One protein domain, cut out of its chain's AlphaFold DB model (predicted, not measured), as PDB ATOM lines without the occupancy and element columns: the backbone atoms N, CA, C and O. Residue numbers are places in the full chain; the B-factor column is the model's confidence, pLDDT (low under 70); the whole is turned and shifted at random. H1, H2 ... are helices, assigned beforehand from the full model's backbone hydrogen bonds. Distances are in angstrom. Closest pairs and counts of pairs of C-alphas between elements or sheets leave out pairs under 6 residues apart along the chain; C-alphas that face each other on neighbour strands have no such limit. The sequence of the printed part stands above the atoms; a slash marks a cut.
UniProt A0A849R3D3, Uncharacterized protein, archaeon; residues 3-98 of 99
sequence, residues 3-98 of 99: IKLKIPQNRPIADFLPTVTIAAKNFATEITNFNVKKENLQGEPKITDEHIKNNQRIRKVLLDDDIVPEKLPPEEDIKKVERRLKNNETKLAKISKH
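AT A GLANCE: This is residues 3 to 98 of the 99 residues of an uncharacterized protein of archaeon (UniProt A0A849R3D3). A helical hairpin of H2 and H3 lies toward one end of a long rod, and a third long helix, H4, sticks out at the other end as an arm, free over residues 80 to 98. The one-turn helix H1 and the stretch 65 to 77, which has no named element, lie between the hairpin and the arm. The printed part has 96 residues with four named helices, H1, H2, H3 and H4 in chain order, and no named strand; the class is all helix. The whole is extended, with a radius of gyration of the C-alphas of 19.5 A and spans of 64 by 31 by 29 A.

HOW THE PARTS SIT: H1, residues 13 to 16, and H2, residues 19 to 38, are only just apart, with their closest C-alphas 8.2 A from each other. H2 and H3, residues 44 to 64, form a helical hairpin and touch, their closest C-alphas being those of Ala 28 and Asn 54, 5.4 A apart. They run opposite ways at a steep tilt of 43 degrees. H4, residues 78 to 96, touches no helix. H4 is close to but not clearly touching H1, with the C-alphas of Asp 15 and Ile 78, the closest, 6.1 A apart. H2, H3 and H4 have every O i to N i+4 pair within hydrogen-bond range; H1 is too short for such a pair.

IN THESE COORDINATES: H1 begins at C-alpha 13, at (50.038, 40.231, 20.009). From first to last C-alpha, H1 measures 5.8 A, H2 28.4 A, H3 30.3 A and H4 26.9 A. H3 begins at C-alpha 44, at (58.082, 17.057, 27.188), and H4 ends at C-alpha 96, at (26.231, 64.063, 37.848).

THE WHOLE: The two C-alphas farthest apart, those of Gln 42 and His 98, are 65.0 A apart. The printed part has no cut. The link from H3 to H4 is long, with 13 residues. The model's pLDDT is under 70 at residues 3 to 7, 13 to 16, 74 to 79, 81 and 95 to 98.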
ATOM      1  N   ILE A   3      52.120  41.293  11.419       59.34
ATOM      2  CA  ILE A   3      51.887  41.970  10.130       59.34
ATOM      3  C   ILE A   3      50.458  41.731   9.611       59.34
ATOM      4  O   ILE A   3      49.807  42.669   9.168       59.34
ATOM      5  N   LYS A   4      49.934  40.498   9.725       59.44
ATOM      6  CA  LYS A   4      48.566  40.157   9.289       59.44
ATOM      7  C   LYS A   4      47.490  40.875  10.110       59.44
ATOM      8  O   LYS A   4      46.459  41.233   9.560       59.44
ATOM      9  N   LEU A   5      47.751  41.119  11.394       59.84
ATOM     10  CA  LEU A   5      46.824  41.786  12.316       59.84
ATOM     11  C   LEU A   5      47.052  43.310  12.414       59.84
ATOM     12  O   LEU A   5      46.428  43.962  13.242       59.84
ATOM     13  N   LYS A   6      47.944  43.892  11.590       66.12
ATOM     14  CA  LYS A   6      48.319  45.323  11.622       66.12
ATOM     15  C   LYS A   6      48.742  45.821  13.021       66.12
ATOM     16  O   LYS A   6      48.496  46.968  13.384       66.12
ATOM     17  N   ILE A   7      49.398  44.959  13.800       64.12
ATOM     18  CA  ILE A   7      49.817  45.257  15.176       64.12
ATOM     19  C   ILE A   7      51.190  45.955  15.161       64.12
ATOM     20  O   ILE A   7      52.123  45.419  14.551       64.12
ATOM     21  N   PRO A   8      51.367  47.099  15.855       73.69
ATOM     22  CA  PRO A   8      52.673  47.740  16.016       73.69
ATOM     23  C   PRO A   8      53.693  46.788  16.654       73.69
ATOM     24  O   PRO A   8      53.369  46.088  17.614       73.69
ATOM     25  N   GLN A   9      54.945  46.775  16.181       70.00
ATOM     26  CA  GLN A   9      55.963  45.841  16.694       70.00
ATOM     27  C   GLN A   9      56.167  45.936  18.216       70.00
ATOM     28  O   GLN A   9      56.329  44.897  18.860       70.00
ATOM     29  N   ASN A  10      56.049  47.143  18.779       76.50
ATOM     30  CA  ASN A  10      56.222  47.440  20.206       76.50
ATOM     31  C   ASN A  10      55.067  46.959  21.099       76.50
ATOM     32  O   ASN A  10      55.083  47.200  22.304       76.50
ATOM     33  N   ARG A  11      54.036  46.326  20.531       73.25
ATOM     34  CA  ARG A  11      52.868  45.857  21.278       73.25
ATOM     35  C   ARG A  11      52.810  44.327  21.288       73.25
ATOM     36  O   ARG A  11      53.186  43.686  20.291       73.25
ATOM     37  N   PRO A  12      52.383  43.718  22.406       75.81
ATOM     38  CA  PRO A  12      52.177  42.280  22.459       75.81
ATOM     39  C   PRO A  12      50.992  41.897  21.564       75.81
ATOM     40  O   PRO A  12      50.026  42.640  21.428       75.81
ATOM     41  N   ILE A  13      51.084  40.731  20.922       69.06
ATOM     42  CA  ILE A  13      50.038  40.231  20.009       69.06
ATOM     43  C   ILE A  13      48.742  39.948  20.775       69.06
ATOM     44  O   ILE A  13      47.663  40.114  20.219       69.06
ATOM     45  N   ALA A  14      48.869  39.553  22.046       68.25
ATOM     46  CA  ALA A  14      47.753  39.243  22.928       68.25
ATOM     47  C   ALA A  14      46.753  40.401  23.063       68.25
ATOM     48  O   ALA A  14      45.561  40.135  23.128       68.25
ATOM     49  N   ASP A  15      47.212  41.658  22.989       68.44
ATOM     50  CA  ASP A  15      46.360  42.855  23.103       68.44
ATOM     51  C   ASP A  15      45.355  43.025  21.942       68.44
ATOM     52  O   ASP A  15      44.557  43.959  21.954       68.44
ATOM     53  N   PHE A  16      45.436  42.183  20.909       67.88
ATOM     54  CA  PHE A  16      44.640  42.278  19.680       67.88
ATOM     55  C   PHE A  16      44.065  40.924  19.245       67.88
ATOM     56  O   PHE A  16      43.509  40.811  18.147       67.88
ATOM     57  N   LEU A  17      44.262  39.872  20.049       75.44
ATOM     58  CA  LEU A  17      43.688  38.567  19.754       75.44
ATOM     59  C   LEU A  17      42.197  38.585  20.097       75.44
ATOM     60  O   LEU A  17      41.850  39.016  21.191       75.44
ATOM     61  N   PRO A  18      41.332  38.062  19.212       81.75
ATOM     62  CA  PRO A  18      39.929  37.877  19.533       81.75
ATOM     63  C   PRO A  18      39.748  37.057  20.808       81.75
ATOM     64  O   PRO A  18      40.423  36.037  20.996       81.75
ATOM     65  N   THR A  19      38.790  37.456  21.641       83.44
ATOM     66  CA  THR A  19      38.469  36.797  22.915       83.44
ATOM     67  C   THR A  19      38.203  35.303  22.716       83.44
ATOM     68  O   THR A  19      38.684  34.472  23.485       83.44
ATOM     69  N   VAL A  20      37.518  34.944  21.625       84.06
ATOM     70  CA  VAL A  20      37.248  33.549  21.238       84.06
ATOM     71  C   VAL A  20      38.542  32.762  21.012       84.06
ATOM     72  O   VAL A  20      38.676  31.639  21.491       84.06
ATOM     73  N   THR A  21      39.532  33.355  20.340       85.25
ATOM     74  CA  THR A  21      40.833  32.718  20.086       85.25
ATOM     75  C   THR A  21      41.618  32.506  21.383       85.25
ATOM     76  O   THR A  21      42.265  31.469  21.547       85.25
ATOM     77  N   ILE A  22      41.547  33.458  22.320       86.88
ATOM     78  CA  ILE A  22      42.179  33.338  23.644       86.88
ATOM     79  C   ILE A  22      41.506  32.221  24.451       86.88
ATOM     80  O   ILE A  22      42.189  31.332  24.960       86.88
ATOM     81  N   ALA A  23      40.173  32.228  24.518       89.19
ATOM     82  CA  ALA A  23      39.396  31.224  25.240       89.19
ATOM     83  C   ALA A  23      39.653  29.811  24.700       89.19
ATOM     84  O   ALA A  23      39.924  28.891  25.471       89.19
ATOM     85  N   ALA A  24      39.669  29.654  23.375       91.31
ATOM     86  CA  ALA A  24      39.999  28.396  22.718       91.31
ATOM     87  C   ALA A  24      41.399  27.884  23.090       91.31
ATOM     88  O   ALA A  24      41.579  26.692  23.347       91.31
ATOM     89  N   LYS A  25      42.399  28.773  23.147       91.69
ATOM     90  CA  LYS A  25      43.767  28.385  23.509       91.69
ATOM     91  C   LYS A  25      43.864  27.943  24.965       91.69
ATOM     92  O   LYS A  25      44.461  26.902  25.232       91.69
ATOM     93  N   ASN A  26      43.247  28.698  25.870       93.38
ATOM     94  CA  ASN A  26      43.185  28.340  27.285       93.38
ATOM     95  C   ASN A  26      42.504  26.981  27.462       93.38
ATOM     96  O   ASN A  26      43.017  26.121  28.170       93.38
ATOM     97  N   PHE A  27      41.406  26.744  26.742       94.12
ATOM     98  CA  PHE A  27      40.712  25.465  26.793       94.12
ATOM     99  C   PHE A  27      41.581  24.302  26.285       94.12
ATOM    100  O   PHE A  27      41.596  23.243  26.907       94.12
ATOM    101  N   ALA A  28      42.383  24.494  25.227       94.50
ATOM    102  CA  ALA A  28      43.327  23.462  24.770       94.50
ATOM    103  C   ALA A  28      44.345  23.101  25.857       94.50
ATOM    104  O   ALA A  28      44.672  21.924  26.038       94.50
ATOM    105  N   THR A  29      44.863  24.113  26.553       95.81
ATOM    106  CA  THR A  29      45.818  23.936  27.647       95.81
ATOM    107  C   THR A  29      45.181  23.183  28.810       95.81
ATOM    108  O   THR A  29      45.784  22.236  29.308       95.81
ATOM    109  N   GLU A  30      43.946  23.517  29.182       96.25
ATOM    110  CA  GLU A  30      43.232  22.820  30.256       96.25
ATOM    111  C   GLU A  30      42.951  21.350  29.926       96.25
ATOM    112  O   GLU A  30      43.223  20.476  30.751       96.25
ATOM    113  N   ILE A  31      42.499  21.041  28.704       95.62
ATOM    114  CA  ILE A  31      42.315  19.643  28.273       95.62
ATOM    115  C   ILE A  31      43.649  18.891  28.309       95.62
ATOM    116  O   ILE A  31      43.708  17.759  28.787       95.62
ATOM    117  N   THR A  32      44.731  19.529  27.857       96.19
ATOM    118  CA  THR A  32      46.072  18.928  27.890       96.19
ATOM    119  C   THR A  32      46.490  18.630  29.327       96.19
ATOM    120  O   THR A  32      46.868  17.503  29.625       96.19
ATOM    121  N   ASN A  33      46.353  19.590  30.244       95.62
ATOM    122  CA  ASN A  33      46.671  19.403  31.663       95.62
ATOM    123  C   ASN A  33      45.849  18.275  32.297       95.62
ATOM    124  O   ASN A  33      46.372  17.495  33.097       95.62
ATOM    125  N   PHE A  34      44.569  18.177  31.937       96.75
ATOM    126  CA  PHE A  34      43.691  17.109  32.401       96.75
ATOM    127  C   PHE A  34      44.144  15.735  31.887       96.75
ATOM    128  O   PHE A  34      44.305  14.810  32.685       96.75
ATOM    129  N   ASN A  35      44.416  15.602  30.585       95.12
ATOM    130  CA  ASN A  35      44.833  14.337  29.975       95.12
ATOM    131  C   ASN A  35      46.223  13.899  30.446       95.12
ATOM    132  O   ASN A  35      46.422  12.724  30.742       95.12
ATOM    133  N   VAL A  36      47.150  14.842  30.630       96.00
ATOM    134  CA  VAL A  36      48.476  14.574  31.208       96.00
ATOM    135  C   VAL A  36      48.356  13.937  32.590       96.00
ATOM    136  O   VAL A  36      49.024  12.941  32.859       96.00
ATOM    137  N   LYS A  37      47.469  14.454  33.451       95.38
ATOM    138  CA  LYS A  37      47.212  13.867  34.776       95.38
ATOM    139  C   LYS A  37      46.504  12.517  34.681       95.38
ATOM    140  O   LYS A  37      46.887  11.585  35.380       95.38
ATOM    141  N   LYS A  38      45.483  12.407  33.826       96.00
ATOM    142  CA  LYS A  38      44.666  11.196  33.666       96.00
ATOM    143  C   LYS A  38      45.471  10.009  33.135       96.00
ATOM    144  O   LYS A  38      45.310   8.898  33.626       96.00
ATOM    145  N   GLU A  39      46.312  10.240  32.134       95.12
ATOM    146  CA  GLU A  39      47.110   9.206  31.466       95.12
ATOM    147  C   GLU A  39      48.530   9.099  32.041       95.12
ATOM    148  O   GLU A  39      49.342   8.319  31.545       95.12
ATOM    149  N   ASN A  40      48.831   9.873  33.094       95.12
ATOM    150  CA  ASN A  40      50.150   9.969  33.722       95.12
ATOM    151  C   ASN A  40      51.266  10.185  32.681       95.12
ATOM    152  O   ASN A  40      52.300   9.508  32.684       95.12
ATOM    153  N   LEU A  41      51.029  11.104  31.740       94.19
ATOM    154  CA  LEU A  41      52.001  11.430  30.702       94.19
ATOM    155  C   LEU A  41      53.209  12.112  31.344       94.19
ATOM    156  O   LEU A  41      53.070  13.063  32.110       94.19
ATOM    157  N   GLN A  42      54.403  11.636  31.000       93.00
ATOM    158  CA  GLN A  42      55.656  12.177  31.511       93.00
ATOM    159  C   GLN A  42      56.601  12.544  30.376       93.00
ATOM    160  O   GLN A  42      56.675  11.855  29.353       93.00
ATOM    161  N   GLY A  43      57.357  13.614  30.605       94.44
ATOM    162  CA  GLY A  43      58.310  14.155  29.649       94.44
ATOM    163  C   GLY A  43      57.670  15.089  28.624       94.44
ATOM    164  O   GLY A  43      56.507  14.956  28.244       94.44
ATOM    165  N   GLU A  44      58.478  16.036  28.158       93.88
ATOM    166  CA  GLU A  44      58.082  17.057  27.188       93.88
ATOM    167  C   GLU A  44      57.512  16.486  25.874       93.88
ATOM    168  O   GLU A  44      56.475  16.994  25.441       93.88
ATOM    169  N   PRO A  45      58.074  15.425  25.249       95.31
ATOM    170  CA  PRO A  45      57.588  14.962  23.946       95.31
ATOM    171  C   PRO A  45      56.132  14.482  23.987       95.31
ATOM    172  O   PRO A  45      55.314  14.912  23.180       95.31
ATOM    173  N   LYS A  46      55.776  13.662  24.985       93.50
ATOM    174  CA  LYS A  46      54.413  13.121  25.131       93.50
ATOM    175  C   LYS A  46      53.392  14.219  25.421       93.50
ATOM    176  O   LYS A  46      52.295  14.207  24.868       93.50
ATOM    177  N   ILE A  47      53.761  15.177  26.272       94.50
ATOM    178  CA  ILE A  47      52.912  16.330  26.600       94.50
ATOM    179  C   ILE A  47      52.735  17.224  25.367       94.50
ATOM    180  O   ILE A  47      51.642  17.729  25.124       94.50
ATOM    181  N   THR A  48      53.787  17.389  24.564       95.25
ATOM    182  CA  THR A  48      53.746  18.181  23.329       95.25
ATOM    183  C   THR A  48      52.825  17.550  22.292       95.25
ATOM    184  O   THR A  48      51.993  18.256  21.719       95.25
ATOM    185  N   ASP A  49      52.902  16.234  22.090       95.94
ATOM    186  CA  ASP A  49      52.003  15.517  21.180       95.94
ATOM    187  C   ASP A  49      50.537  15.673  21.599       95.94
ATOM    188  O   ASP A  49      49.668  15.951  20.766       95.94
ATOM    189  N   GLU A  50      50.263  15.557  22.898       95.75
ATOM    190  CA  GLU A  50      48.925  15.755  23.457       95.75
ATOM    191  C   GLU A  50      48.443  17.200  23.270       95.75
ATOM    192  O   GLU A  50      47.328  17.452  22.803       95.75
ATOM    193  N   HIS A  51      49.319  18.170  23.526       95.56
ATOM    194  CA  HIS A  51      49.039  19.580  23.301       95.56
ATOM    195  C   HIS A  51      48.713  19.864  21.822       95.56
ATOM    196  O   HIS A  51      47.767  20.604  21.522       95.56
ATOM    197  N   ILE A  52      49.467  19.295  20.876       95.56
ATOM    198  CA  ILE A  52      49.221  19.459  19.434       95.56
ATOM    199  C   ILE A  52      47.854  18.878  19.060       95.56
ATOM    200  O   ILE A  52      47.053  19.576  18.428       95.56
ATOM    201  N   LYS A  53      47.549  17.648  19.498       95.75
ATOM    202  CA  LYS A  53      46.254  16.990  19.247       95.75
ATOM    203  C   LYS A  53      45.082  17.812  19.782       95.75
ATOM    204  O   LYS A  53      44.114  18.044  19.054       95.75
ATOM    205  N   ASN A  54      45.184  18.320  21.010       95.75
ATOM    206  CA  ASN A  54      44.119  19.119  21.620       95.75
ATOM    207  C   ASN A  54      43.890  20.445  20.890       95.75
ATOM    208  O   ASN A  54      42.745  20.827  20.648       95.75
ATOM    209  N   ASN A  55      44.956  21.116  20.444       94.56
ATOM    210  CA  ASN A  55      44.816  22.341  19.648       94.56
ATOM    211  C   ASN A  55      44.162  22.060  18.288       94.56
ATOM    212  O   ASN A  55      43.305  22.829  17.851       94.56
ATOM    213  N   GLN A  56      44.516  20.953  17.630       94.62
ATOM    214  CA  GLN A  56      43.872  20.542  16.381       94.62
ATOM    215  C   GLN A  56      42.390  20.207  16.578       94.62
ATOM    216  O   GLN A  56      41.569  20.548  15.728       94.62
ATOM    217  N   ARG A  57      42.030  19.567  17.696       94.44
ATOM    218  CA  ARG A  57      40.635  19.246  18.016       94.44
ATOM    219  C   ARG A  57      39.802  20.502  18.243       94.44
ATOM    220  O   ARG A  57      38.745  20.630  17.640       94.44
ATOM    221  N   ILE A  58      40.294  21.440  19.050       93.62
ATOM    222  CA  ILE A  58      39.592  22.709  19.286       93.62
ATOM    223  C   ILE A  58      39.464  23.513  17.995       93.62
ATOM    224  O   ILE A  58      38.411  24.081  17.735       93.62
ATOM    225  N   ARG A  59      40.495  23.507  17.143       92.94
ATOM    226  CA  ARG A  59      40.406  24.126  15.817       92.94
ATOM    227  C   ARG A  59      39.241  23.557  15.006       92.94
ATOM    228  O   ARG A  59      38.539  24.339  14.386       92.94
ATOM    229  N   LYS A  60      39.050  22.234  14.991       93.44
ATOM    230  CA  LYS A  60      37.931  21.610  14.265       93.44
ATOM    231  C   LYS A  60      36.585  22.094  14.794       93.44
ATOM    232  O   LYS A  60      35.789  22.551  13.996       93.44
ATOM    233  N   VAL A  61      36.406  22.115  16.117       93.19
ATOM    234  CA  VAL A  61      35.174  22.623  16.746       93.19
ATOM    235  C   VAL A  61      34.880  24.061  16.319       93.19
ATOM    236  O   VAL A  61      33.764  24.370  15.937       93.19
ATOM    237  N   LEU A  62      35.889  24.936  16.317       91.44
ATOM    238  CA  LEU A  62      35.700  26.316  15.860       91.44
ATOM    239  C   LEU A  62      35.334  26.382  14.373       91.44
ATOM    240  O   LEU A  62      34.483  27.176  13.994       91.44
ATOM    241  N   LEU A  63      35.956  25.548  13.537       91.62
ATOM    242  CA  LEU A  63      35.640  25.486  12.110       91.62
ATOM    243  C   LEU A  63      34.224  24.965  11.839       91.62
ATOM    244  O   LEU A  63      33.622  25.423  10.876       91.62
ATOM    245  N   ASP A  64      33.711  24.048  12.665       92.69
ATOM    246  CA  ASP A  64      32.344  23.524  12.549       92.69
ATOM    247  C   ASP A  64      31.292  24.626  12.799       92.69
ATOM    248  O   ASP A  64      30.225  24.600  12.193       92.69
ATOM    249  N   ASP A  65      31.628  25.631  13.617       90.19
ATOM    250  CA  ASP A  65      30.814  26.832  13.867       90.19
ATOM    251  C   ASP A  65      31.129  27.996  12.892       90.19
ATOM    252  O   ASP A  65      30.806  29.152  13.168       90.19
ATOM    253  N   ASP A  66      31.810  27.727  11.770       87.31
ATOM    254  CA  ASP A  66      32.295  28.719  10.788       87.31
ATOM    255  C   ASP A  66      33.278  29.773  11.356       87.31
ATOM    256  O   ASP A  66      33.565  30.812  10.746       87.31
ATOM    257  N   ILE A  67      33.883  29.496  12.514       86.44
ATOM    258  CA  ILE A  67      34.866  30.361  13.168       86.44
ATOM    259  C   ILE A  67      36.276  29.942  12.743       86.44
ATOM    260  O   ILE A  67      36.827  28.939  13.193       86.44
ATOM    261  N   VAL A  68      36.929  30.762  11.912       87.06
ATOM    262  CA  VAL A  68      38.326  30.543  11.490       87.06
ATOM    263  C   VAL A  68      39.278  31.426  12.310       87.06
ATOM    264  O   VAL A  68      39.451  32.599  11.963       87.06
ATOM    265  N   PRO A  69      39.970  30.904  13.343       78.81
ATOM    266  CA  PRO A  69      40.696  31.732  14.314       78.81
ATOM    267  C   PRO A  69      41.796  32.595  13.692       78.81
ATOM    268  O   PRO A  69      42.056  33.703  14.153       78.81
ATOM    269  N   GLU A  70      42.442  32.119  12.620       78.12
ATOM    270  CA  GLU A  70      43.503  32.867  11.930       78.12
ATOM    271  C   GLU A  70      42.994  33.933  10.954       78.12
ATOM    272  O   GLU A  70      43.793  34.745  10.479       78.12
ATOM    273  N   LYS A  71      41.703  33.900  10.605       78.56
ATOM    274  CA  LYS A  71      41.061  34.877   9.714       78.56
ATOM    275  C   LYS A  71      40.159  35.855  10.464       78.56
ATOM    276  O   LYS A  71      39.689  36.805   9.842       78.56
ATOM    277  N   LEU A  72      39.925  35.641  11.759       73.19
ATOM    278  CA  LEU A  72      39.163  36.582  12.569       73.19
ATOM    279  C   LEU A  72      39.826  37.970  12.531       73.19
ATOM    280  O   LEU A  72      41.060  38.066  12.601       73.19
ATOM    281  N   PRO A  73      39.030  39.044  12.397       71.94
ATOM    282  CA  PRO A  73      39.565  40.392  12.450       71.94
ATOM    283  C   PRO A  73      40.224  40.623  13.820       71.94
ATOM    284  O   PRO A  73      39.712  40.131  14.826       71.94
ATOM    285  N   PRO A  74      41.353  41.352  13.882       68.38
ATOM    286  CA  PRO A  74      41.919  41.761  15.163       68.38
ATOM    287  C   PRO A  74      40.884  42.572  15.947       68.38
ATOM    288  O   PRO A  74      40.203  43.423  15.368       68.38
ATOM    289  N   GLU A  75      40.780  42.324  17.251       67.31
ATOM    290  CA  GLU A  75      39.935  43.148  18.121       67.31
ATOM    291  C   GLU A  75      40.480  44.586  18.210       67.31
ATOM    292  O   GLU A  75      41.662  44.852  17.948       67.31
ATOM    293  N   GLU A  76      39.597  45.542  18.535       63.94
ATOM    294  CA  GLU A  76      40.012  46.923  18.799       63.94
ATOM    295  C   GLU A  76      41.083  46.938  19.897       63.94
ATOM    296  O   GLU A  76      40.985  46.222  20.888       63.94
ATOM    297  N   ASP A  77      42.096  47.792  19.731       66.00
ATOM    298  CA  ASP A  77      43.168  47.942  20.717       66.00
ATOM    299  C   ASP A  77      42.582  48.165  22.127       66.00
ATOM    300  O   ASP A  77      41.970  49.210  22.390       66.00
ATOM    301  N   ILE A  78      42.835  47.222  23.040       65.69
ATOM    302  CA  ILE A  78      42.350  47.241  24.430       65.69
ATOM    303  C   ILE A  78      42.654  48.581  25.120       65.69
ATOM    304  O   ILE A  78      41.793  49.134  25.803       65.69
ATOM    305  N   LYS A  79      43.815  49.206  24.867       65.94
ATOM    306  CA  LYS A  79      44.157  50.513  25.464       65.94
ATOM    307  C   LYS A  79      43.295  51.654  24.932       65.94
ATOM    308  O   LYS A  79      43.053  52.629  25.647       65.94
ATOM    309  N   LYS A  80      42.835  51.584  23.677       72.44
ATOM    310  CA  LYS A  80      41.879  52.572  23.149       72.44
ATOM    311  C   LYS A  80      40.517  52.403  23.814       72.44
ATOM    312  O   LYS A  80      39.900  53.420  24.134       72.44
ATOM    313  N   VAL A  81      40.086  51.163  24.045       67.81
ATOM    314  CA  VAL A  81      38.833  50.853  24.747       67.81
ATOM    315  C   VAL A  81      38.899  51.332  26.200       67.81
ATOM    316  O   VAL A  81      38.061  52.135  26.604       67.81
ATOM    317  N   GLU A  82      39.950  50.977  26.946       70.50
ATOM    318  CA  GLU A  82      40.184  51.456  28.318       70.50
ATOM    319  C   GLU A  82      40.182  52.987  28.409       70.50
ATOM    320  O   GLU A  82      39.566  53.574  29.300       70.50
ATOM    321  N   ARG A  83      40.838  53.666  27.458       78.50
ATOM    322  CA  ARG A  83      40.861  55.135  27.415       78.50
ATOM    323  C   ARG A  83      39.474  55.724  27.158       78.50
ATOM    324  O   ARG A  83      39.138  56.749  27.748       78.50
ATOM    325  N   ARG A  84      38.667  55.115  26.279       77.06
ATOM    326  CA  ARG A  84      37.278  55.545  26.039       77.06
ATOM    327  C   ARG A  84      36.425  55.363  27.295       77.06
ATOM    328  O   ARG A  84      35.697  56.288  27.638       77.06
ATOM    329  N   LEU A  85      36.561  54.238  28.000       77.62
ATOM    330  CA  LEU A  85      35.844  53.977  29.252       77.62
ATOM    331  C   LEU A  85      36.195  55.011  30.329       77.62
ATOM    332  O   LEU A  85      35.292  55.685  30.817       77.62
ATOM    333  N   LYS A  86      37.485  55.265  30.587       76.19
ATOM    334  CA  LYS A  86      37.927  56.316  31.530       76.19
ATOM    335  C   LYS A  86      37.413  57.709  31.150       76.19
ATOM    336  O   LYS A  86      36.999  58.500  32.001       76.19
ATOM    337  N   ASN A  87      37.410  58.034  29.858       78.00
ATOM    338  CA  ASN A  87      36.867  59.304  29.374       78.00
ATOM    339  C   ASN A  87      35.341  59.395  29.548       78.00
ATOM    340  O   ASN A  87      34.818  60.481  29.787       78.00
ATOM    341  N   ASN A  88      34.619  58.281  29.431       74.31
ATOM    342  CA  ASN A  88      33.179  58.241  29.663       74.31
ATOM    343  C   ASN A  88      32.849  58.335  31.156       74.31
ATOM    344  O   ASN A  88      31.992  59.134  31.519       74.31
ATOM    345  N   GLU A  89      33.571  57.629  32.028       74.88
ATOM    346  CA  GLU A  89      33.428  57.740  33.489       74.88
ATOM    347  C   GLU A  89      33.642  59.180  33.970       74.88
ATOM    348  O   GLU A  89      32.820  59.735  34.698       74.88
ATOM    349  N   THR A  90      34.707  59.836  33.498       73.44
ATOM    350  CA  THR A  90      34.990  61.237  33.849       73.44
ATOM    351  C   THR A  90      33.941  62.214  33.315       73.44
ATOM    352  O   THR A  90      33.649  63.209  33.979       73.44
ATOM    353  N   LYS A  91      33.343  61.959  32.143       75.56
ATOM    354  CA  LYS A  91      32.220  62.760  31.621       75.56
ATOM    355  C   LYS A  91      30.941  62.545  32.428       75.56
ATOM    356  O   LYS A  91      30.299  63.526  32.792       75.56
ATOM    357  N   LEU A  92      30.596  61.298  32.742       70.19
ATOM    358  CA  LEU A  92      29.415  60.955  33.541       70.19
ATOM    359  C   LEU A  92      29.503  61.562  34.949       70.19
ATOM    360  O   LEU A  92      28.544  62.179  35.401       70.19
ATOM    361  N   ALA A  93      30.679  61.505  35.585       70.50
ATOM    362  CA  ALA A  93      30.929  62.120  36.890       70.50
ATOM    363  C   ALA A  93      30.840  63.661  36.882       70.50
ATOM    364  O   ALA A  93      30.525  64.276  37.901       70.50
ATOM    365  N   LYS A  94      31.123  64.310  35.742       72.44
ATOM    366  CA  LYS A  94      30.935  65.762  35.569       72.44
ATOM    367  C   LYS A  94      29.463  66.126  35.381       72.44
ATOM    368  O   LYS A  94      29.018  67.115  35.948       72.44
ATOM    369  N   ILE A  95      28.712  65.315  34.634       69.50
ATOM    370  CA  ILE A  95      27.269  65.507  34.421       69.50
ATOM    371  C   ILE A  95      26.497  65.304  35.734       69.50
ATOM    372  O   ILE A  95      25.600  66.084  36.038       69.50
ATOM    373  N   SER A  96      26.875  64.316  36.552       63.19
ATOM    374  CA  SER A  96      26.231  64.063  37.848       63.19
ATOM    375  C   SER A  96      26.549  65.113  38.920       63.19
ATOM    376  O   SER A  96      25.790  65.241  39.868       63.19
ATOM    377  N   LYS A  97      27.656  65.861  38.790       59.06
ATOM    378  CA  LYS A  97      28.028  66.978  39.685       59.06
ATOM    379  C   LYS A  97      27.345  68.311  39.340       59.06
ATOM    380  O   LYS A  97      27.539  69.288  40.057       59.06
ATOM    381  N   HIS A  98      26.599  68.374  38.240       55.16
ATOM    382  CA  HIS A  98      25.830  69.551  37.814       55.16
ATOM    383  C   HIS A  98      24.309  69.343  37.915       55.16
ATOM    384  O   HIS A  98      23.548  70.083  37.294       55.16
TER     385      HIS A  98